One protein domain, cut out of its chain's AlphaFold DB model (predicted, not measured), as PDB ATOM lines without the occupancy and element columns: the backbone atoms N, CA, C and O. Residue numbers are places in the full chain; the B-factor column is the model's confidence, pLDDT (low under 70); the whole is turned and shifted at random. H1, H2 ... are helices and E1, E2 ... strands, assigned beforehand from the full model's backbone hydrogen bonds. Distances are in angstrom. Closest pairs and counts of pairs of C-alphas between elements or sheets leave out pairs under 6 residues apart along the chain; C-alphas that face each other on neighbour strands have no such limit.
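AT A GLANCE: This is residues 306 to 349, 358 to 422 and 543 to 577 of the 577 residues of the protein "Nitrogen permease regulator 2-like" of Porphyridium purpureum (UniProt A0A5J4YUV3). H4 and H2 cross at the core of a small helical body; H7 packs on H2, and H8 packs on H4 on the side away from H2. A small ribbon of two antiparallel strands, E1 and E2, closes one end of this body, and from there residues 416 to 422 stick out as a free tail that makes much of the length. The printed part has 144 residues with nine named helices and two named strands, in the order E1 H1 H2 H3 H4 H5 H6 H7 E2 H8 H9; the class is mostly helix. It is compact, with a radius of gyration of the C-alphas of 15.9 A, yet elongated, spanning 64 by 34 by 28 A.

IN THESE COORDINATES: E1 is residues 310 to 313, 10.5 A long, beginning at C-alpha 310 (159.414, 222.611, 137.216), and E2 is residues 410 to 413. H4, residues 359 to 371, is the longest helix at 19.7 A, beginning at C-alpha 359 (145.646, 231.568, 159.329). H2 is residues 324 to 334, 15.6 A; H7 residues 397 to 406, 14.0 A; H9 residues 559 to 568, 14.2 A, ending at C-alpha 568 (150.673, 212.256, 162.521). H8 is residues 548 to 555, H1 316 to 321, H3 345 to 349, H5 378 to 382 and H6 385 to 388.

HOW THE PARTS SIT: E1 and E2 are antiparallel at 145 degrees, with N 312 and O 411 at 3.0 A and N 413 and O 310 at 2.9 A, within hydrogen-bond range. The closest C-alphas of H7 and E2, Gly 404 and Ile 410, are 5.3 A apart; those of E1 and H4, Pro 313 and Thr 370, 6.2 A. H4 is the hub. It touches H2 about perpendicular at 77 degrees, closest C-alphas Phe 331 and Gln 362, 5.3 A. It touches H8 at a shallow tilt of 21 degrees, opposite ways, Ser 364 and Leu 555 being closest at 5.9 A, and H1 at 26 degrees, also shallow and opposite ways, Leu 321 and Leu 366 at 6.9 A. With residues 359 to 363 alone it only just touches H9, with 3 pairs of C-alphas within 8 A, Thr 360 and Pro 559 closest at 6.2 A. H2 touches H7 at a steep tilt of 45 degrees, Ser 334 and Trp 400 closest at 4.7 A. H3 is apart from H2 and H4, for instance; H5 is close but not clearly touching H6, which is near H8. Every O i to N i+4 pair is within hydrogen-bond range in H1, H2, H5, H7, H8 and H9; H4 has 5 of 9, H3 0 of 1 with 0 of 2 O i to N i+3 pairs, and H6 is too short for one.

THE WHOLE: The C-alphas of Ala 349 and Pro 422 are the two farthest apart, 64.4 A. Residues 350 to 357 and 423 to 542 are not printed, with C-alpha gaps of 15.2 A and 38.2 A. Of the links printed whole, none is long. Mean pLDDT of the printed part is 71.6; residues 342 to 349 and 543 to 577 are among the 54 under 70.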
ATOM      1  N   GLN A 306     160.256 231.341 135.336       89.00
ATOM      2  CA  GLN A 306     159.414 231.133 134.163       89.00
ATOM      3  C   GLN A 306     158.287 230.175 134.547       89.00
ATOM      4  O   GLN A 306     158.526 229.212 135.272       89.00
ATOM      5  N   TYR A 307     157.078 230.386 134.024       90.75
ATOM      6  CA  TYR A 307     155.936 229.504 134.306       90.75
ATOM      7  C   TYR A 307     156.149 228.061 133.823       90.75
ATOM      8  O   TYR A 307     155.572 227.141 134.390       90.75
ATOM      9  N   LYS A 308     157.022 227.853 132.827       89.62
ATOM     10  CA  LYS A 308     157.429 226.521 132.358       89.62
ATOM     11  C   LYS A 308     158.346 225.786 133.349       89.62
ATOM     12  O   LYS A 308     158.531 224.585 133.217       89.62
ATOM     13  N   ASN A 309     158.943 226.484 134.318       89.19
ATOM     14  CA  ASN A 309     159.851 225.849 135.266       89.19
ATOM     15  C   ASN A 309     159.129 224.771 136.078       89.19
ATOM     16  O   ASN A 309     157.973 224.942 136.469       89.19
ATOM     17  N   GLU A 310     159.868 223.713 136.382       90.12
ATOM     18  CA  GLU A 310     159.414 222.611 137.216       90.12
ATOM     19  C   GLU A 310     160.130 222.651 138.566       90.12
ATOM     20  O   GLU A 310     161.326 222.962 138.665       90.12
ATOM     21  N   TYR A 311     159.390 222.338 139.623       88.81
ATOM     22  CA  TYR A 311     159.894 222.341 140.990       88.81
ATOM     23  C   TYR A 311     159.406 221.102 141.721       88.81
ATOM     24  O   TYR A 311     158.374 220.533 141.383       88.81
ATOM     25  N   VAL A 312     160.156 220.694 142.739       85.81
ATOM     26  CA  VAL A 312     159.796 219.567 143.604       85.81
ATOM     27  C   VAL A 312     160.044 219.953 145.061       85.81
ATOM     28  O   VAL A 312     161.075 220.582 145.340       85.81
ATOM     29  N   PRO A 313     159.135 219.604 145.991       84.94
ATOM     30  CA  PRO A 313     159.306 219.898 147.404       84.94
ATOM     31  C   PRO A 313     160.462 219.106 148.018       84.94
ATOM     32  O   PRO A 313     160.863 218.041 147.544       84.94
ATOM     33  N   THR A 314     161.027 219.654 149.086       79.19
ATOM     34  CA  THR A 314     162.099 219.047 149.873       79.19
ATOM     35  C   THR A 314     161.599 218.685 151.273       79.19
ATOM     36  O   THR A 314     160.538 219.123 151.715       79.19
ATOM     37  N   GLU A 315     162.414 217.945 152.023       72.44
ATOM     38  CA  GLU A 315     162.140 217.596 153.423       72.44
ATOM     39  C   GLU A 315     162.009 218.824 154.348       72.44
ATOM     40  O   GLU A 315     161.403 218.737 155.418       72.44
ATOM     41  N   MET A 316     162.543 219.986 153.945       67.75
ATOM     42  CA  MET A 316     162.450 221.219 154.733       67.75
ATOM     43  C   MET A 316     161.020 221.754 154.811       67.75
ATOM     44  O   MET A 316     160.674 222.380 155.811       67.75
ATOM     45  N   LEU A 317     160.178 221.468 153.811       75.62
ATOM     46  CA  LEU A 317     158.786 221.917 153.781       75.62
ATOM     47  C   LEU A 317     158.010 221.436 155.017       75.62
ATOM     48  O   LEU A 317     157.303 222.224 155.642       75.62
ATOM     49  N   VAL A 318     158.213 220.182 155.432       70.75
ATOM     50  CA  VAL A 318     157.518 219.585 156.587       70.75
ATOM     51  C   VAL A 318     157.822 220.352 157.875       70.75
ATOM     52  O   VAL A 318     156.919 220.640 158.653       70.75
ATOM     53  N   ARG A 319     159.082 220.765 158.064       68.50
ATOM     54  CA  ARG A 319     159.507 221.553 159.234       68.50
ATOM     55  C   ARG A 319     158.913 222.961 159.245       68.50
ATOM     56  O   ARG A 319     158.760 223.549 160.307       68.50
ATOM     57  N   THR A 320     158.596 223.505 158.073       68.94
ATOM     58  CA  THR A 320     158.012 224.847 157.953       68.94
ATOM     59  C   THR A 320     156.497 224.883 158.100       68.94
ATOM     60  O   THR A 320     155.959 225.935 158.421       68.94
ATOM     61  N   LEU A 321     155.800 223.754 157.927       69.31
ATOM     62  CA  LEU A 321     154.346 223.683 158.131       69.31
ATOM     63  C   LEU A 321     153.952 223.902 159.603       69.31
ATOM     64  O   LEU A 321     152.881 224.447 159.885       69.31
ATOM     65  N   THR A 322     154.828 223.511 160.532       69.31
ATOM     66  CA  THR A 322     154.625 223.654 161.981       69.31
ATOM     67  C   THR A 322     154.944 225.052 162.512       69.31
ATOM     68  O   THR A 322     154.410 225.440 163.547       69.31
ATOM     69  N   ASP A 323     155.799 225.817 161.828       71.19
ATOM     70  CA  ASP A 323     156.288 227.117 162.302       71.19
ATOM     71  C   ASP A 323     155.375 228.264 161.849       71.19
ATOM     72  O   ASP A 323     155.394 228.656 160.682       71.19
ATOM     73  N   SER A 324     154.607 228.833 162.785       73.25
ATOM     74  CA  SER A 324     153.640 229.901 162.506       73.25
ATOM     75  C   SER A 324     154.266 231.169 161.916       73.25
ATOM     76  O   SER A 324     153.649 231.797 161.054       73.25
ATOM     77  N   ASP A 325     155.497 231.515 162.303       73.81
ATOM     78  CA  ASP A 325     156.164 232.734 161.832       73.81
ATOM     79  C   ASP A 325     156.591 232.606 160.368       73.81
ATOM     80  O   ASP A 325     156.638 233.584 159.620       73.81
ATOM     81  N   LEU A 326     156.951 231.397 159.931       75.50
ATOM     82  CA  LEU A 326     157.271 231.136 158.527       75.50
ATOM     83  C   LEU A 326     156.020 231.135 157.647       75.50
ATOM     84  O   LEU A 326     156.108 231.563 156.494       75.50
ATOM     85  N   ARG A 327     154.864 230.718 158.181       78.69
ATOM     86  CA  ARG A 327     153.585 230.769 157.452       78.69
ATOM     87  C   ARG A 327     153.152 232.200 157.168       78.69
ATOM     88  O   ARG A 327     152.862 232.533 156.019       78.69
ATOM     89  N   ASP A 328     153.195 233.054 158.185       78.38
ATOM     90  CA  ASP A 328     152.875 234.476 158.044       78.38
ATOM     91  C   ASP A 328     153.850 235.182 157.087       78.38
ATOM     92  O   ASP A 328     153.425 235.881 156.164       78.38
ATOM     93  N   ARG A 329     155.158 234.910 157.201       78.75
ATOM     94  CA  ARG A 329     156.162 235.452 156.267       78.75
ATOM     95  C   ARG A 329     155.940 235.003 154.821       78.75
ATOM     96  O   ARG A 329     156.046 235.829 153.914       78.75
ATOM     97  N   CYS A 330     155.610 233.729 154.595       83.62
ATOM     98  CA  CYS A 330     155.296 233.204 153.262       83.62
ATOM     99  C   CYS A 330     154.116 233.957 152.637       83.62
ATOM    100  O   CYS A 330     154.187 234.397 151.485       83.62
ATOM    101  N   PHE A 331     153.050 234.156 153.411       83.62
ATOM    102  CA  PHE A 331     151.859 234.878 152.977       83.62
ATOM    103  C   PHE A 331     152.150 236.352 152.669       83.62
ATOM    104  O   PHE A 331     151.829 236.823 151.580       83.62
ATOM    105  N   ARG A 332     152.824 237.083 153.564       82.31
ATOM    106  CA  ARG A 332     153.140 238.511 153.349       82.31
ATOM    107  C   ARG A 332     154.042 238.741 152.143       82.31
ATOM    108  O   ARG A 332     153.829 239.687 151.386       82.31
ATOM    109  N   PHE A 333     155.020 237.860 151.940       84.88
ATOM    110  CA  PHE A 333     155.932 237.961 150.811       84.88
ATOM    111  C   PHE A 333     155.237 237.628 149.484       84.88
ATOM    112  O   PHE A 333     155.359 238.375 148.514       84.88
ATOM    113  N   SER A 334     154.468 236.536 149.439       86.25
ATOM    114  CA  SER A 334     153.755 236.106 148.226       86.25
ATOM    115  C   SER A 334     152.622 237.046 147.809       86.25
ATOM    116  O   SER A 334     152.385 237.190 146.615       86.25
ATOM    117  N   THR A 335     151.964 237.726 148.749       83.31
ATOM    118  CA  THR A 335     150.877 238.691 148.471       83.31
ATOM    119  C   THR A 335     151.365 240.094 148.123       83.31
ATOM    120  O   THR A 335     150.567 240.987 147.849       83.31
ATOM    121  N   GLY A 336     152.674 240.332 148.155       76.00
ATOM    122  CA  GLY A 336     153.225 241.641 147.837       76.00
ATOM    123  C   GLY A 336     153.324 242.608 149.020       76.00
ATOM    124  O   GLY A 336     153.933 243.665 148.866       76.00
ATOM    125  N   THR A 337     152.777 242.237 150.183       74.50
ATOM    126  CA  THR A 337     152.671 243.079 151.387       74.50
ATOM    127  C   THR A 337     154.038 243.526 151.910       74.50
ATOM    128  O   THR A 337     154.195 244.668 152.335       74.50
ATOM    129  N   THR A 338     155.052 242.657 151.834       70.50
ATOM    130  CA  THR A 338     156.449 243.004 152.137       70.50
ATOM    131  C   THR A 338     157.350 242.718 150.930       70.50
ATOM    132  O   THR A 338     157.229 241.658 150.309       70.50
ATOM    133  N   PRO A 339     158.270 243.633 150.558       70.12
ATOM    134  CA  PRO A 339     159.186 243.406 149.440       70.12
ATOM    135  C   PRO A 339     160.387 242.520 149.809       70.12
ATOM    136  O   PRO A 339     161.088 242.082 148.906       70.12
ATOM    137  N   TYR A 340     160.618 242.237 151.097       74.62
ATOM    138  CA  TYR A 340     161.750 241.457 151.617       74.62
ATOM    139  C   TYR A 340     161.312 240.207 152.399       74.62
ATOM    140  O   TYR A 340     160.185 240.135 152.896       74.62
ATOM    141  N   LEU A 341     162.215 239.221 152.502       71.00
ATOM    142  CA  LEU A 341     161.943 237.902 153.104       71.00
ATOM    143  C   LEU A 341     162.045 237.840 154.640       71.00
ATOM    144  O   LEU A 341     161.337 237.058 155.273       71.00
ATOM    145  N   LEU A 342     162.949 238.609 155.245       66.75
ATOM    146  CA  LEU A 342     163.209 238.659 156.683       66.75
ATOM    147  C   LEU A 342     162.776 240.037 157.187       66.75
ATOM    148  O   LEU A 342     163.427 241.041 156.906       66.75
ATOM    149  N   SER A 343     161.661 240.090 157.905       58.06
ATOM    150  CA  SER A 343     161.282 241.255 158.699       58.06
ATOM    151  C   SER A 343     162.010 241.241 160.039       58.06
ATOM    152  O   SER A 343     162.169 240.180 160.651       58.06
ATOM    153  N   ASP A 344     162.435 242.417 160.505       50.03
ATOM    154  CA  ASP A 344     162.896 242.575 161.880       50.03
ATOM    155  C   ASP A 344     161.734 242.317 162.858       50.03
ATOM    156  O   ASP A 344     160.584 242.671 162.564       50.03
ATOM    157  N   PRO A 345     162.008 241.698 164.020       48.12
ATOM    158  CA  PRO A 345     160.986 241.274 164.981       48.12
ATOM    159  C   PRO A 345     160.091 242.414 165.504       48.12
ATOM    160  O   PRO A 345     158.985 242.153 165.967       48.12
ATOM    161  N   GLU A 346     160.522 243.673 165.391       44.34
ATOM    162  CA  GLU A 346     159.799 244.845 165.904       44.34
ATOM    163  C   GLU A 346     158.602 245.264 165.027       44.34
ATOM    164  O   GLU A 346     157.582 245.720 165.546       44.34
ATOM    165  N   ILE A 347     158.658 245.040 163.708       49.41
ATOM    166  CA  ILE A 347     157.562 245.385 162.776       49.41
ATOM    167  C   ILE A 347     156.430 244.347 162.860       49.41
ATOM    168  O   ILE A 347     155.251 244.679 162.714       49.41
ATOM    169  N   SER A 348     156.773 243.093 163.172       46.16
ATOM    170  CA  SER A 348     155.808 242.006 163.352       46.16
ATOM    171  C   SER A 348     154.821 242.264 164.498       46.16
ATOM    172  O   SER A 348     153.682 241.817 164.404       46.16
ATOM    173  N   ALA A 349     155.208 243.022 165.531       39.88
ATOM    174  CA  ALA A 349     154.351 243.330 166.678       39.88
ATOM    175  C   ALA A 349     153.330 244.451 166.403       39.88
ATOM    176  O   ALA A 349     152.181 244.354 166.826       39.88
ATOM    177  N   ALA A 358     143.652 235.409 158.801       52.75
ATOM    178  CA  ALA A 358     144.861 235.118 158.016       52.75
ATOM    179  C   ALA A 358     145.381 233.663 158.081       52.75
ATOM    180  O   ALA A 358     146.156 233.251 157.219       52.75
ATOM    181  N   ASN A 359     144.986 232.861 159.076       58.59
ATOM    182  CA  ASN A 359     145.646 231.568 159.329       58.59
ATOM    183  C   ASN A 359     145.354 230.487 158.268       58.59
ATOM    184  O   ASN A 359     146.227 229.667 157.976       58.59
ATOM    185  N   THR A 360     144.152 230.480 157.683       61.09
ATOM    186  CA  THR A 360     143.748 229.471 156.686       61.09
ATOM    187  C   THR A 360     144.479 229.681 155.358       61.09
ATOM    188  O   THR A 360     145.054 228.737 154.811       61.09
ATOM    189  N   ASP A 361     144.571 230.923 154.881       67.50
ATOM    190  CA  ASP A 361     145.249 231.248 153.619       67.50
ATOM    191  C   ASP A 361     146.773 231.070 153.725       67.50
ATOM    192  O   ASP A 361     147.428 230.603 152.790       67.50
ATOM    193  N   GLN A 362     147.352 231.367 154.894       73.75
ATOM    194  CA  GLN A 362     148.774 231.151 155.186       73.75
ATOM    195  C   GLN A 362     149.193 229.679 155.045       73.75
ATOM    196  O   GLN A 362     150.217 229.373 154.427       73.75
ATOM    197  N   LEU A 363     148.405 228.758 155.610       72.38
ATOM    198  CA  LEU A 363     148.638 227.319 155.475       72.38
ATOM    199  C   LEU A 363     148.377 226.835 154.049       72.38
ATOM    200  O   LEU A 363     149.144 226.020 153.532       72.38
ATOM    201  N   SER A 364     147.351 227.380 153.399       74.88
ATOM    202  CA  SER A 364     146.968 227.020 152.035       74.88
ATOM    203  C   SER A 364     148.098 227.234 151.028       74.88
ATOM    204  O   SER A 364     148.390 226.358 150.211       74.88
ATOM    205  N   LEU A 365     148.823 228.350 151.144       82.12
ATOM    206  CA  LEU A 365     149.969 228.658 150.283       82.12
ATOM    207  C   LEU A 365     151.173 227.733 150.493       82.12
ATOM    208  O   LEU A 365     151.931 227.483 149.554       82.12
ATOM    209  N   LEU A 366     151.381 227.235 151.712       80.75
ATOM    210  CA  LEU A 366     152.450 226.278 151.998       80.75
ATOM    211  C   LEU A 366     152.083 224.866 151.544       80.75
ATOM    212  O   LEU A 366     152.925 224.170 150.973       80.75
ATOM    213  N   LEU A 367     150.827 224.463 151.736       79.06
ATOM    214  CA  LEU A 367     150.299 223.205 151.211       79.06
ATOM    215  C   LEU A 367     150.375 223.165 149.684       79.06
ATOM    216  O   LEU A 367     150.641 222.107 149.122       79.06
ATOM    217  N   LEU A 368     150.258 224.307 149.003       82.88
ATOM    218  CA  LEU A 368     150.418 224.381 147.552       82.88
ATOM    219  C   LEU A 368     151.787 223.869 147.065       82.88
ATOM    220  O   LEU A 368     151.871 223.308 145.974       82.88
ATOM    221  N   TYR A 369     152.856 223.970 147.869       85.50
ATOM    222  CA  TYR A 369     154.166 223.422 147.482       85.50
ATOM    223  C   TYR A 369     154.164 221.894 147.396       85.50
ATOM    224  O   TYR A 369     154.979 221.328 146.668       85.50
ATOM    225  N   THR A 370     153.260 221.220 148.111       80.62
ATOM    226  CA  THR A 370     153.135 219.753 148.070       80.62
ATOM    227  C   THR A 370     152.591 219.250 146.733       80.62
ATOM    228  O   THR A 370     152.832 218.101 146.373       80.62
ATOM    229  N   LEU A 371     151.925 220.119 145.964       80.12
ATOM    230  CA  LEU A 371     151.383 219.809 144.639       80.12
ATOM    231  C   LEU A 371     152.414 219.928 143.508       80.12
ATOM    232  O   LEU A 371     152.104 219.605 142.360       80.12
ATOM    233  N   LEU A 372     153.621 220.419 143.801       84.00
ATOM    234  CA  LEU A 372     154.689 220.536 142.815       84.00
ATOM    235  C   LEU A 372     155.294 219.153 142.533       84.00
ATOM    236  O   LEU A 372     155.825 218.491 143.425       84.00
ATOM    237  N   GLU A 373     155.221 218.719 141.276       78.88
ATOM    238  CA  GLU A 373     155.674 217.403 140.830       78.88
ATOM    239  C   GLU A 373     156.601 217.513 139.616       78.88
ATOM    240  O   GLU A 373     156.514 218.446 138.821       78.88
ATOM    241  N   ASN A 374     157.465 216.508 139.448       79.12
ATOM    242  CA  ASN A 374     158.296 216.375 138.254       79.12
ATOM    243  C   ASN A 374     157.417 216.153 137.009       79.12
ATOM    244  O   ASN A 374     156.517 215.309 137.045       79.12
ATOM    245  N   GLY A 375     157.689 216.868 135.918       79.69
ATOM    246  CA  GLY A 375     156.931 216.809 134.667       79.69
ATOM    247  C   GLY A 375     155.649 217.646 134.640       79.69
ATOM    248  O   GLY A 375     154.889 217.543 133.677       79.69
ATOM    249  N   LYS A 376     155.367 218.442 135.681       82.81
ATOM    250  CA  LYS A 376     154.286 219.440 135.679       82.81
ATOM    251  C   LYS A 376     154.878 220.828 135.847       82.81
ATOM    252  O   LYS A 376     155.578 221.104 136.824       82.81
ATOM    253  N   SER A 377     154.556 221.722 134.919       89.50
ATOM    254  CA  SER A 377     155.008 223.103 135.017       89.50
ATOM    255  C   SER A 377     154.196 223.881 136.055       89.50
ATOM    256  O   SER A 377     153.048 223.548 136.366       89.50
ATOM    257  N   VAL A 378     154.765 224.973 136.574       89.44
ATOM    258  CA  VAL A 378     154.013 225.900 137.438       89.44
ATOM    259  C   VAL A 378     152.799 226.483 136.702       89.44
ATOM    260  O   VAL A 378     151.772 226.733 137.329       89.44
ATOM    261  N   ALA A 379     152.883 226.659 135.379       89.31
ATOM    262  CA  ALA A 379     151.756 227.082 134.548       89.31
ATOM    263  C   ALA A 379     150.570 226.114 134.662       89.31
ATOM    264  O   ALA A 379     149.438 226.549 134.874       89.31
ATOM    265  N   ASP A 380     150.838 224.812 134.555       88.19
ATOM    266  CA  ASP A 380     149.805 223.773 134.578       88.19
ATOM    267  C   ASP A 380     149.147 223.683 135.958       88.19
ATOM    268  O   ASP A 380     147.926 223.564 136.060       88.19
ATOM    269  N   LEU A 381     149.944 223.818 137.026       85.81
ATOM    270  CA  LEU A 381     149.443 223.842 138.401       85.81
ATOM    271  C   LEU A 381     148.496 225.027 138.638       85.81
ATOM    272  O   LEU A 381     147.389 224.841 139.142       85.81
ATOM    273  N   LEU A 382     148.917 226.236 138.256       86.75
ATOM    274  CA  LEU A 382     148.139 227.464 138.466       86.75
ATOM    275  C   LEU A 382     146.931 227.581 137.525       86.75
ATOM    276  O   LEU A 382     145.999 228.328 137.816       86.75
ATOM    277  N   SER A 383     146.924 226.841 136.414       87.12
ATOM    278  CA  SER A 383     145.779 226.767 135.496       87.12
ATOM    279  C   SER A 383     144.636 225.903 136.038       87.12
ATOM    280  O   SER A 383     143.520 225.971 135.524       87.12
ATOM    281  N   SER A 384     144.883 225.096 137.076       84.88
ATOM    282  CA  SER A 384     143.848 224.289 137.716       84.88
ATOM    283  C   SER A 384     142.813 225.191 138.407       84.88
ATOM    284  O   SER A 384     143.185 225.963 139.294       84.88
ATOM    285  N   PRO A 385     141.509 225.088 138.075       76.19
ATOM    286  CA  PRO A 385     140.481 225.973 138.630       76.19
ATOM    287  C   PRO A 385     140.392 225.867 140.158       76.19
ATOM    288  O   PRO A 385     140.306 226.880 140.839       76.19
ATOM    289  N   LYS A 386     140.558 224.655 140.710       72.50
ATOM    290  CA  LYS A 386     140.567 224.409 142.163       72.50
ATOM    291  C   LYS A 386     141.675 225.169 142.901       72.50
ATOM    292  O   LYS A 386     141.487 225.558 144.045       72.50
ATOM    293  N   VAL A 387     142.834 225.333 142.261       76.88
ATOM    294  CA  VAL A 387     143.972 226.082 142.819       76.88
ATOM    295  C   VAL A 387     143.752 227.575 142.629       76.88
ATOM    296  O   VAL A 387     144.032 228.361 143.522       76.88
ATOM    297  N   ARG A 388     143.232 227.983 141.472       77.81
ATOM    298  CA  ARG A 388     143.004 229.395 141.173       77.81
ATOM    299  C   ARG A 388     141.998 230.038 142.126       77.81
ATOM    300  O   ARG A 388     142.199 231.180 142.520       77.81
ATOM    301  N   ASP A 389     140.956 229.301 142.494       75.56
ATOM    302  CA  ASP A 389     139.877 229.804 143.346       75.56
ATOM    303  C   ASP A 389     140.263 229.848 144.839       75.56
ATOM    304  O   ASP A 389     139.622 230.559 145.608       75.56
ATOM    305  N   SER A 390     141.316 229.131 145.252       72.88
ATOM    306  CA  SER A 390     141.829 229.132 146.632       72.88
ATOM    307  C   SER A 390     142.965 230.131 146.880       72.88
ATOM    308  O   SER A 390     143.428 230.272 148.010       72.88
ATOM    309  N   LEU A 391     143.445 230.815 145.836       79.25
ATOM    310  CA  LEU A 391     144.546 231.767 145.944       79.25
ATOM    311  C   LEU A 391     144.053 233.170 146.341       79.25
ATOM    312  O   LEU A 391     143.045 233.642 145.813       79.25
ATOM    313  N   PRO A 392     144.801 233.896 147.193       78.31
ATOM    314  CA  PRO A 392     144.517 235.298 147.486       78.31
ATOM    315  C   PRO A 392     144.560 236.175 146.227       78.31
ATOM    316  O   PRO A 392     145.417 235.997 145.361       78.31
ATOM    317  N   THR A 393     143.721 237.212 146.165       75.75
ATOM    318  CA  THR A 393     143.632 238.134 145.012       75.75
ATOM    319  C   THR A 393     144.963 238.818 144.662       75.75
ATOM    320  O   THR A 393     145.213 239.123 143.500       75.75
ATOM    321  N   ALA A 394     145.831 239.052 145.653       80.69
ATOM    322  CA  ALA A 394     147.135 239.703 145.486       80.69
ATOM    323  C   ALA A 394     148.311 238.717 145.300       80.69
ATOM    324  O   ALA A 394     149.471 239.112 145.400       80.69
ATOM    325  N   PHE A 395     148.039 237.430 145.077       87.69
ATOM    326  CA  PHE A 395     149.068 236.395 144.984       87.69
ATOM    327  C   PHE A 395     150.002 236.586 143.777       87.69
ATOM    328  O   PHE A 395     149.571 236.565 142.623       87.69
ATOM    329  N   ASP A 396     151.308 236.697 144.039       87.75
ATOM    330  CA  ASP A 396     152.356 236.684 143.021       87.75
ATOM    331  C   ASP A 396     153.103 235.332 143.023       87.75
ATOM    332  O   ASP A 396     153.889 235.049 143.942       87.75
ATOM    333  N   PRO A 397     152.944 234.501 141.973       88.94
ATOM    334  CA  PRO A 397     153.601 233.197 141.896       88.94
ATOM    335  C   PRO A 397     155.130 233.301 141.842       88.94
ATOM    336  O   PRO A 397     155.821 232.369 142.250       88.94
ATOM    337  N   ARG A 398     155.683 234.431 141.379       90.06
ATOM    338  CA  ARG A 398     157.135 234.661 141.316       90.06
ATOM    339  C   ARG A 398     157.710 234.784 142.716       90.06
ATOM    340  O   ARG A 398     158.717 234.152 143.022       90.06
ATOM    341  N   ARG A 399     157.036 235.559 143.571       88.62
ATOM    342  CA  ARG A 399     157.414 235.740 144.977       88.62
ATOM    343  C   ARG A 399     157.203 234.456 145.769       88.62
ATOM    344  O   ARG A 399     158.081 234.063 146.527       88.62
ATOM    345  N   TRP A 400     156.098 233.751 145.537       90.50
ATOM    346  CA  TRP A 400     155.878 232.436 146.141       90.50
ATOM    347  C   TRP A 400     157.034 231.475 145.816       90.50
ATOM    348  O   TRP A 400     157.734 231.020 146.713       90.50
ATOM    349  N   ILE A 401     157.366 231.268 144.542       91.06
ATOM    350  CA  ILE A 401     158.484 230.388 144.169       91.06
ATOM    351  C   ILE A 401     159.836 230.888 144.705       91.06
ATOM    352  O   ILE A 401     160.633 230.083 145.191       91.06
ATOM    353  N   ALA A 402     160.096 232.198 144.676       88.19
ATOM    354  CA  ALA A 402     161.314 232.779 145.237       88.19
ATOM    355  C   ALA A 402     161.463 232.482 146.741       88.19
ATOM    356  O   ALA A 402     162.557 232.123 147.182       88.19
ATOM    357  N   PHE A 403     160.375 232.559 147.515       87.75
ATOM    358  CA  PHE A 403     160.350 232.185 148.931       87.75
ATOM    359  C   PHE A 403     160.732 230.715 149.122       87.75
ATOM    360  O   PHE A 403     161.656 230.397 149.876       87.75
ATOM    361  N   GLY A 404     160.067 229.821 148.384       86.25
ATOM    362  CA  GLY A 404     160.306 228.386 148.464       86.25
ATOM    363  C   GLY A 404     161.740 227.993 148.097       86.25
ATOM    364  O   GLY A 404     162.346 227.180 148.794       86.25
ATOM    365  N   ILE A 405     162.317 228.573 147.040       86.12
ATOM    366  CA  ILE A 405     163.707 228.298 146.633       86.12
ATOM    367  C   ILE A 405     164.688 228.824 147.683       86.12
ATOM    368  O   ILE A 405     165.625 228.120 148.067       86.12
ATOM    369  N   THR A 406     164.469 230.046 148.171       83.44
ATOM    370  CA  THR A 406     165.400 230.714 149.090       83.44
ATOM    371  C   THR A 406     165.476 230.001 150.436       83.44
ATOM    372  O   THR A 406     166.569 229.808 150.960       83.44
ATOM    373  N   LEU A 407     164.348 229.516 150.961       80.38
ATOM    374  CA  LEU A 407     164.306 228.702 152.182       80.38
ATOM    375  C   LEU A 407     164.592 227.203 151.944       80.38
ATOM    376  O   LEU A 407     164.548 226.410 152.883       80.38
ATOM    377  N   LYS A 408     164.896 226.799 150.703       79.12
ATOM    378  CA  LYS A 408     165.011 225.400 150.247       79.12
ATOM    379  C   LYS A 408     163.777 224.533 150.496       79.12
ATOM    380  O   LYS A 408     163.928 223.321 150.596       79.12
ATOM    381  N   LEU A 409     162.573 225.090 150.572       83.81
ATOM    382  CA  LEU A 409     161.334 224.296 150.651       83.81
ATOM    383  C   LEU A 409     161.091 223.522 149.361       83.81
ATOM    384  O   LEU A 409     160.554 222.420 149.384       83.81
ATOM    385  N   ILE A 410     161.526 224.099 148.244       86.88
ATOM    386  CA  ILE A 410     161.470 223.494 146.920       86.88
ATOM    387  C   ILE A 410     162.839 223.568 146.252       86.88
ATOM    388  O   ILE A 410     163.662 224.439 146.547       86.88
ATOM    389  N   ARG A 411     163.079 222.655 145.317       84.62
ATOM    390  CA  ARG A 411     164.234 222.678 144.417       84.62
ATOM    391  C   ARG A 411     163.762 222.736 142.972       84.62
ATOM    392  O   ARG A 411     162.784 222.080 142.620       84.62
ATOM    393  N   ARG A 412     164.472 223.494 142.138       87.25
ATOM    394  CA  ARG A 412     164.225 223.542 140.693       87.25
ATOM    395  C   ARG A 412     164.708 222.253 140.028       87.25
ATOM    396  O   ARG A 412     165.774 221.740 140.378       87.25
ATOM    397  N   ILE A 413     163.933 221.746 139.076       87.12
ATOM    398  CA  ILE A 413     164.361 220.706 138.138       87.12
ATOM    399  C   ILE A 413     164.732 221.393 136.826       87.12
ATOM    400  O   ILE A 413     164.015 222.263 136.335       87.12
ATOM    401  N   HIS A 414     165.908 221.047 136.308       82.88
ATOM    402  CA  HIS A 414     166.400 221.553 135.037       82.88
ATOM    403  C   HIS A 414     166.421 220.415 134.029       82.88
ATOM    404  O   HIS A 414     167.101 219.410 134.251       82.88
ATOM    405  N   ASP A 415     165.738 220.623 132.912       78.88
ATOM    406  CA  ASP A 415     165.822 219.731 131.769       78.88
ATOM    407  C   ASP A 415     167.016 220.119 130.910       78.88
ATOM    408  O   ASP A 415     167.154 221.265 130.473       78.88
ATOM    409  N   TYR A 416     167.878 219.144 130.650       76.00
ATOM    410  CA  TYR A 416     169.011 219.311 129.754       76.00
ATOM    411  C   TYR A 416     168.772 218.468 128.503       76.00
ATOM    412  O   TYR A 416     168.543 217.262 128.624       76.00
ATOM    413  N   PRO A 417     168.825 219.063 127.299       77.06
ATOM    414  CA  PRO A 417     168.684 218.295 126.075       77.06
ATOM    415  C   PRO A 417     169.835 217.295 125.972       77.06
ATOM    416  O   PRO A 417     171.010 217.664 126.023       77.06
ATOM    417  N   LEU A 418     169.497 216.017 125.817       75.06
ATOM    418  CA  LEU A 418     170.471 214.975 125.526       75.06
ATOM    419  C   LEU A 418     170.638 214.887 124.013       75.06
ATOM    420  O   LEU A 418     169.689 214.594 123.286       75.06
ATOM    421  N   TYR A 419     171.852 215.148 123.533       77.44
ATOM    422  CA  TYR A 419     172.184 214.908 122.135       77.44
ATOM    423  C   TYR A 419     172.195 213.399 121.877       77.44
ATOM    424  O   TYR A 419     173.088 212.684 122.336       77.44
ATOM    425  N   VAL A 420     171.190 212.913 121.152       77.50
ATOM    426  CA  VAL A 420     171.138 211.530 120.676       77.50
ATOM    427  C   VAL A 420     171.766 211.507 119.288       77.50
ATOM    428  O   VAL A 420     171.203 212.044 118.336       77.50
ATOM    429  N   CYS A 421     172.967 210.931 119.180       66.44
ATOM    430  CA  CYS A 421     173.643 210.789 117.895       66.44
ATOM    431  C   CYS A 421     172.828 209.842 116.986       66.44
ATOM    432  O   CYS A 421     172.497 208.741 117.438       66.44
ATOM    433  N   PRO A 422     172.525 210.222 115.730       64.94
ATOM    434  CA  PRO A 422     171.772 209.378 114.798       64.94
ATOM    435  C   PRO A 422     172.425 208.016 114.517       64.94
ATOM    436  O   PRO A 422     171.722 207.051 114.234       64.94
ATOM    437  N   THR A 543     151.149 204.948 148.172       42.03
ATOM    438  CA  THR A 543     151.874 205.835 147.237       42.03
ATOM    439  C   THR A 543     152.580 207.006 147.919       42.03
ATOM    440  O   THR A 543     153.469 207.594 147.304       42.03
ATOM    441  N   GLY A 544     152.269 207.295 149.189       46.31
ATOM    442  CA  GLY A 544     152.928 208.350 149.966       46.31
ATOM    443  C   GLY A 544     152.754 209.747 149.365       46.31
ATOM    444  O   GLY A 544     153.686 210.545 149.427       46.31
ATOM    445  N   ARG A 545     151.610 210.023 148.724       51.94
ATOM    446  CA  ARG A 545     151.266 211.339 148.175       51.94
ATOM    447  C   ARG A 545     149.834 211.698 148.541       51.94
ATOM    448  O   ARG A 545     148.955 210.856 148.398       51.94
ATOM    449  N   LEU A 546     149.623 212.948 148.947       54.97
ATOM    450  CA  LEU A 546     148.288 213.520 149.095       54.97
ATOM    451  C   LEU A 546     147.734 213.879 147.709       54.97
ATOM    452  O   LEU A 546     148.395 214.581 146.938       54.97
ATOM    453  N   HIS A 547     146.538 213.401 147.369       55.22
ATOM    454  CA  HIS A 547     145.866 213.791 146.123       55.22
ATOM    455  C   HIS A 547     145.274 215.211 146.226       55.22
ATOM    456  O   HIS A 547     144.956 215.685 147.313       55.22
ATOM    457  N   LEU A 548     145.070 215.887 145.082       52.16
ATOM    458  CA  LEU A 548     144.415 217.211 145.001       52.16
ATOM    459  C   LEU A 548     143.084 217.266 145.769       52.16
ATOM    460  O   LEU A 548     142.756 218.298 146.345       52.16
ATOM    461  N   ASP A 549     142.339 216.159 145.789       53.47
ATOM    462  CA  ASP A 549     141.065 216.061 146.498       53.47
ATOM    463  C   ASP A 549     141.261 215.976 148.023       53.47
ATOM    464  O   ASP A 549     140.583 216.684 148.761       53.47
ATOM    465  N   GLU A 550     142.256 215.234 148.513       60.62
ATOM    466  CA  GLU A 550     142.615 215.181 149.943       60.62
ATOM    467  C   GLU A 550     143.177 216.521 150.435       60.62
ATOM    468  O   GLU A 550     142.836 216.988 151.520       60.62
ATOM    469  N   ILE A 551     143.983 217.195 149.608       58.97
ATOM    470  CA  ILE A 551     144.480 218.543 149.904       58.97
ATOM    471  C   ILE A 551     143.328 219.542 149.891       58.97
ATOM    472  O   ILE A 551     143.297 220.407 150.752       58.97
ATOM    473  N   SER A 552     142.346 219.420 148.994       53.34
ATOM    474  CA  SER A 552     141.163 220.293 149.017       53.34
ATOM    475  C   SER A 552     140.324 220.122 150.286       53.34
ATOM    476  O   SER A 552     139.813 221.105 150.817       53.34
ATOM    477  N   VAL A 553     140.258 218.900 150.828       62.19
ATOM    478  CA  VAL A 553     139.642 218.629 152.134       62.19
ATOM    479  C   VAL A 553     140.467 219.258 153.259       62.19
ATOM    480  O   VAL A 553     139.895 219.896 154.141       62.19
ATOM    481  N   LEU A 554     141.801 219.159 153.211       62.19
ATOM    482  CA  LEU A 554     142.693 219.807 154.182       62.19
ATOM    483  C   LEU A 554     142.613 221.342 154.115       62.19
ATOM    484  O   LEU A 554     142.549 221.985 155.153       62.19
ATOM    485  N   LEU A 555     142.542 221.931 152.919       57.34
ATOM    486  CA  LEU A 555     142.368 223.374 152.707       57.34
ATOM    487  C   LEU A 555     141.023 223.887 153.250       57.34
ATOM    488  O   LEU A 555     140.924 225.049 153.632       57.34
ATOM    489  N   GLY A 556     140.000 223.026 153.303       55.28
ATOM    490  CA  GLY A 556     138.694 223.321 153.903       55.28
ATOM    491  C   GLY A 556     138.561 222.958 155.390       55.28
ATOM    492  O   GLY A 556     137.508 223.211 155.972       55.28
ATOM    493  N   SER A 557     139.584 222.351 156.002       59.00
ATOM    494  CA  SER A 557     139.576 221.905 157.404       59.00
ATOM    495  C   SER A 557     140.174 222.959 158.340       59.00
ATOM    496  O   SER A 557     140.912 223.847 157.911       59.00
ATOM    497  N   ALA A 558     139.884 222.870 159.643       54.12
ATOM    498  CA  ALA A 558     140.464 223.792 160.613       54.12
ATOM    499  C   ALA A 558     142.005 223.662 160.641       54.12
ATOM    500  O   ALA A 558     142.540 222.553 160.555       54.12
ATOM    501  N   PRO A 559     142.749 224.771 160.805       52.97
ATOM    502  CA  PRO A 559     144.214 224.771 160.742       52.97
ATOM    503  C   PRO A 559     144.874 223.889 161.817       52.97
ATOM    504  O   PRO A 559     145.968 223.365 161.597       52.97
ATOM    505  N   SER A 560     144.203 223.679 162.956       56.00
ATOM    506  CA  SER A 560     144.602 222.723 163.999       56.00
ATOM    507  C   SER A 560     144.594 221.282 163.500       56.00
ATOM    508  O   SER A 560     145.517 220.521 163.788       56.00
ATOM    509  N   ASP A 561     143.584 220.918 162.720       57.91
ATOM    510  CA  ASP A 561     143.334 219.545 162.289       57.91
ATOM    511  C   ASP A 561     144.304 219.170 161.169       57.91
ATOM    512  O   ASP A 561     144.867 218.080 161.170       57.91
ATOM    513  N   VAL A 562     144.601 220.124 160.281       59.16
ATOM    514  CA  VAL A 562     145.641 220.002 159.249       59.16
ATOM    515  C   VAL A 562     147.027 219.848 159.874       59.16
ATOM    516  O   VAL A 562     147.790 218.975 159.468       59.16
ATOM    517  N   ALA A 563     147.363 220.669 160.877       55.72
ATOM    518  CA  ALA A 563     148.648 220.577 161.568       55.72
ATOM    519  C   ALA A 563     148.804 219.238 162.306       55.72
ATOM    520  O   ALA A 563     149.872 218.631 162.246       55.72
ATOM    521  N   THR A 564     147.730 218.756 162.937       61.12
ATOM    522  CA  THR A 564     147.694 217.451 163.616       61.12
ATOM    523  C   THR A 564     147.834 216.312 162.605       61.12
ATOM    524  O   THR A 564     148.684 215.443 162.767       61.12
ATOM    525  N   TYR A 565     147.110 216.370 161.486       63.25
ATOM    526  CA  TYR A 565     147.192 215.377 160.416       63.25
ATOM    527  C   TYR A 565     148.596 215.291 159.793       63.25
ATOM    528  O   TYR A 565     149.115 214.194 159.584       63.25
ATOM    529  N   VAL A 566     149.234 216.439 159.538       61.38
ATOM    530  CA  VAL A 566     150.617 216.527 159.038       61.38
ATOM    531  C   VAL A 566     151.623 216.002 160.070       61.38
ATOM    532  O   VAL A 566     152.579 215.325 159.687       61.38
ATOM    533  N   ALA A 567     151.411 216.281 161.361       60.03
ATOM    534  CA  ALA A 567     152.247 215.775 162.451       60.03
ATOM    535  C   ALA A 567     152.138 214.250 162.614       60.03
ATOM    536  O   ALA A 567     153.150 213.588 162.844       60.03
ATOM    537  N   ASP A 568     150.941 213.693 162.422       56.03
ATOM    538  CA  ASP A 568     150.673 212.256 162.521       56.03
ATOM    539  C   ASP A 568     151.149 211.478 161.279       56.03
ATOM    540  O   ASP A 568     151.494 210.297 161.373       56.03
ATOM    541  N   HIS A 569     151.236 212.135 160.114       58.41
ATOM    542  CA  HIS A 569     151.578 211.503 158.832       58.41
ATOM    543  C   HIS A 569     152.781 212.147 158.108       58.41
ATOM    544  O   HIS A 569     152.703 212.444 156.910       58.41
ATOM    545  N   PRO A 570     153.963 212.277 158.746       52.38
ATOM    546  CA  PRO A 570     155.130 212.913 158.126       52.38
ATOM    547  C   PRO A 570     155.640 212.137 156.899       52.38
ATOM    548  O   PRO A 570     156.256 212.709 156.002       52.38
ATOM    549  N   ARG A 571     155.358 210.826 156.824       47.25
ATOM    550  CA  ARG A 571     155.730 209.952 155.697       47.25
ATOM    551  C   ARG A 571     154.880 210.148 154.441       47.25
ATOM    552  O   ARG A 571     155.349 209.778 153.372       47.25
ATOM    553  N   CYS A 572     153.696 210.752 154.542       47.62
ATOM    554  CA  CYS A 572     152.855 211.079 153.383       47.62
ATOM    555  C   CYS A 572     153.365 212.305 152.604       47.62
ATOM    556  O   CYS A 572     152.914 212.560 151.492       47.62
ATOM    557  N   LEU A 573     154.314 213.052 153.184       46.94
ATOM    558  CA  LEU A 573     155.004 214.187 152.562       46.94
ATOM    559  C   LEU A 573     156.446 213.847 152.140       46.94
ATOM    560  O   LEU A 573     157.098 214.638 151.459       46.94
ATOM    561  N   LEU A 574     156.959 212.677 152.537       41.53
ATOM    562  CA  LEU A 574     158.295 212.210 152.173       41.53
ATOM    563  C   LEU A 574     158.249 211.509 150.811       41.53
ATOM    564  O   LEU A 574     157.854 210.350 150.687       41.53
ATOM    565  N   LEU A 575     158.696 212.228 149.783       45.03
ATOM    566  CA  LEU A 575     158.926 211.690 148.445       45.03
ATOM    567  C   LEU A 575     159.907 210.504 148.498       45.03
ATOM    568  O   LEU A 575     160.997 210.611 149.062       45.03
ATOM    569  N   LYS A 576     159.535 209.376 147.872       34.28
ATOM    570  CA  LYS A 576     160.467 208.274 147.564       34.28
ATOM    571  C   LYS A 576     161.709 208.837 146.850       34.28
ATOM    572  O   LYS A 576     161.559 209.617 145.911       34.28
ATOM    573  N   LYS A 577     162.890 208.433 147.341       29.58
ATOM    574  CA  LYS A 577     164.222 208.743 146.790       29.58
ATOM    575  C   LYS A 577     164.336 208.475 145.296       29.58
ATOM    576  O   LYS A 577     163.817 207.422 144.862       29.58
TER     577      LYS A 577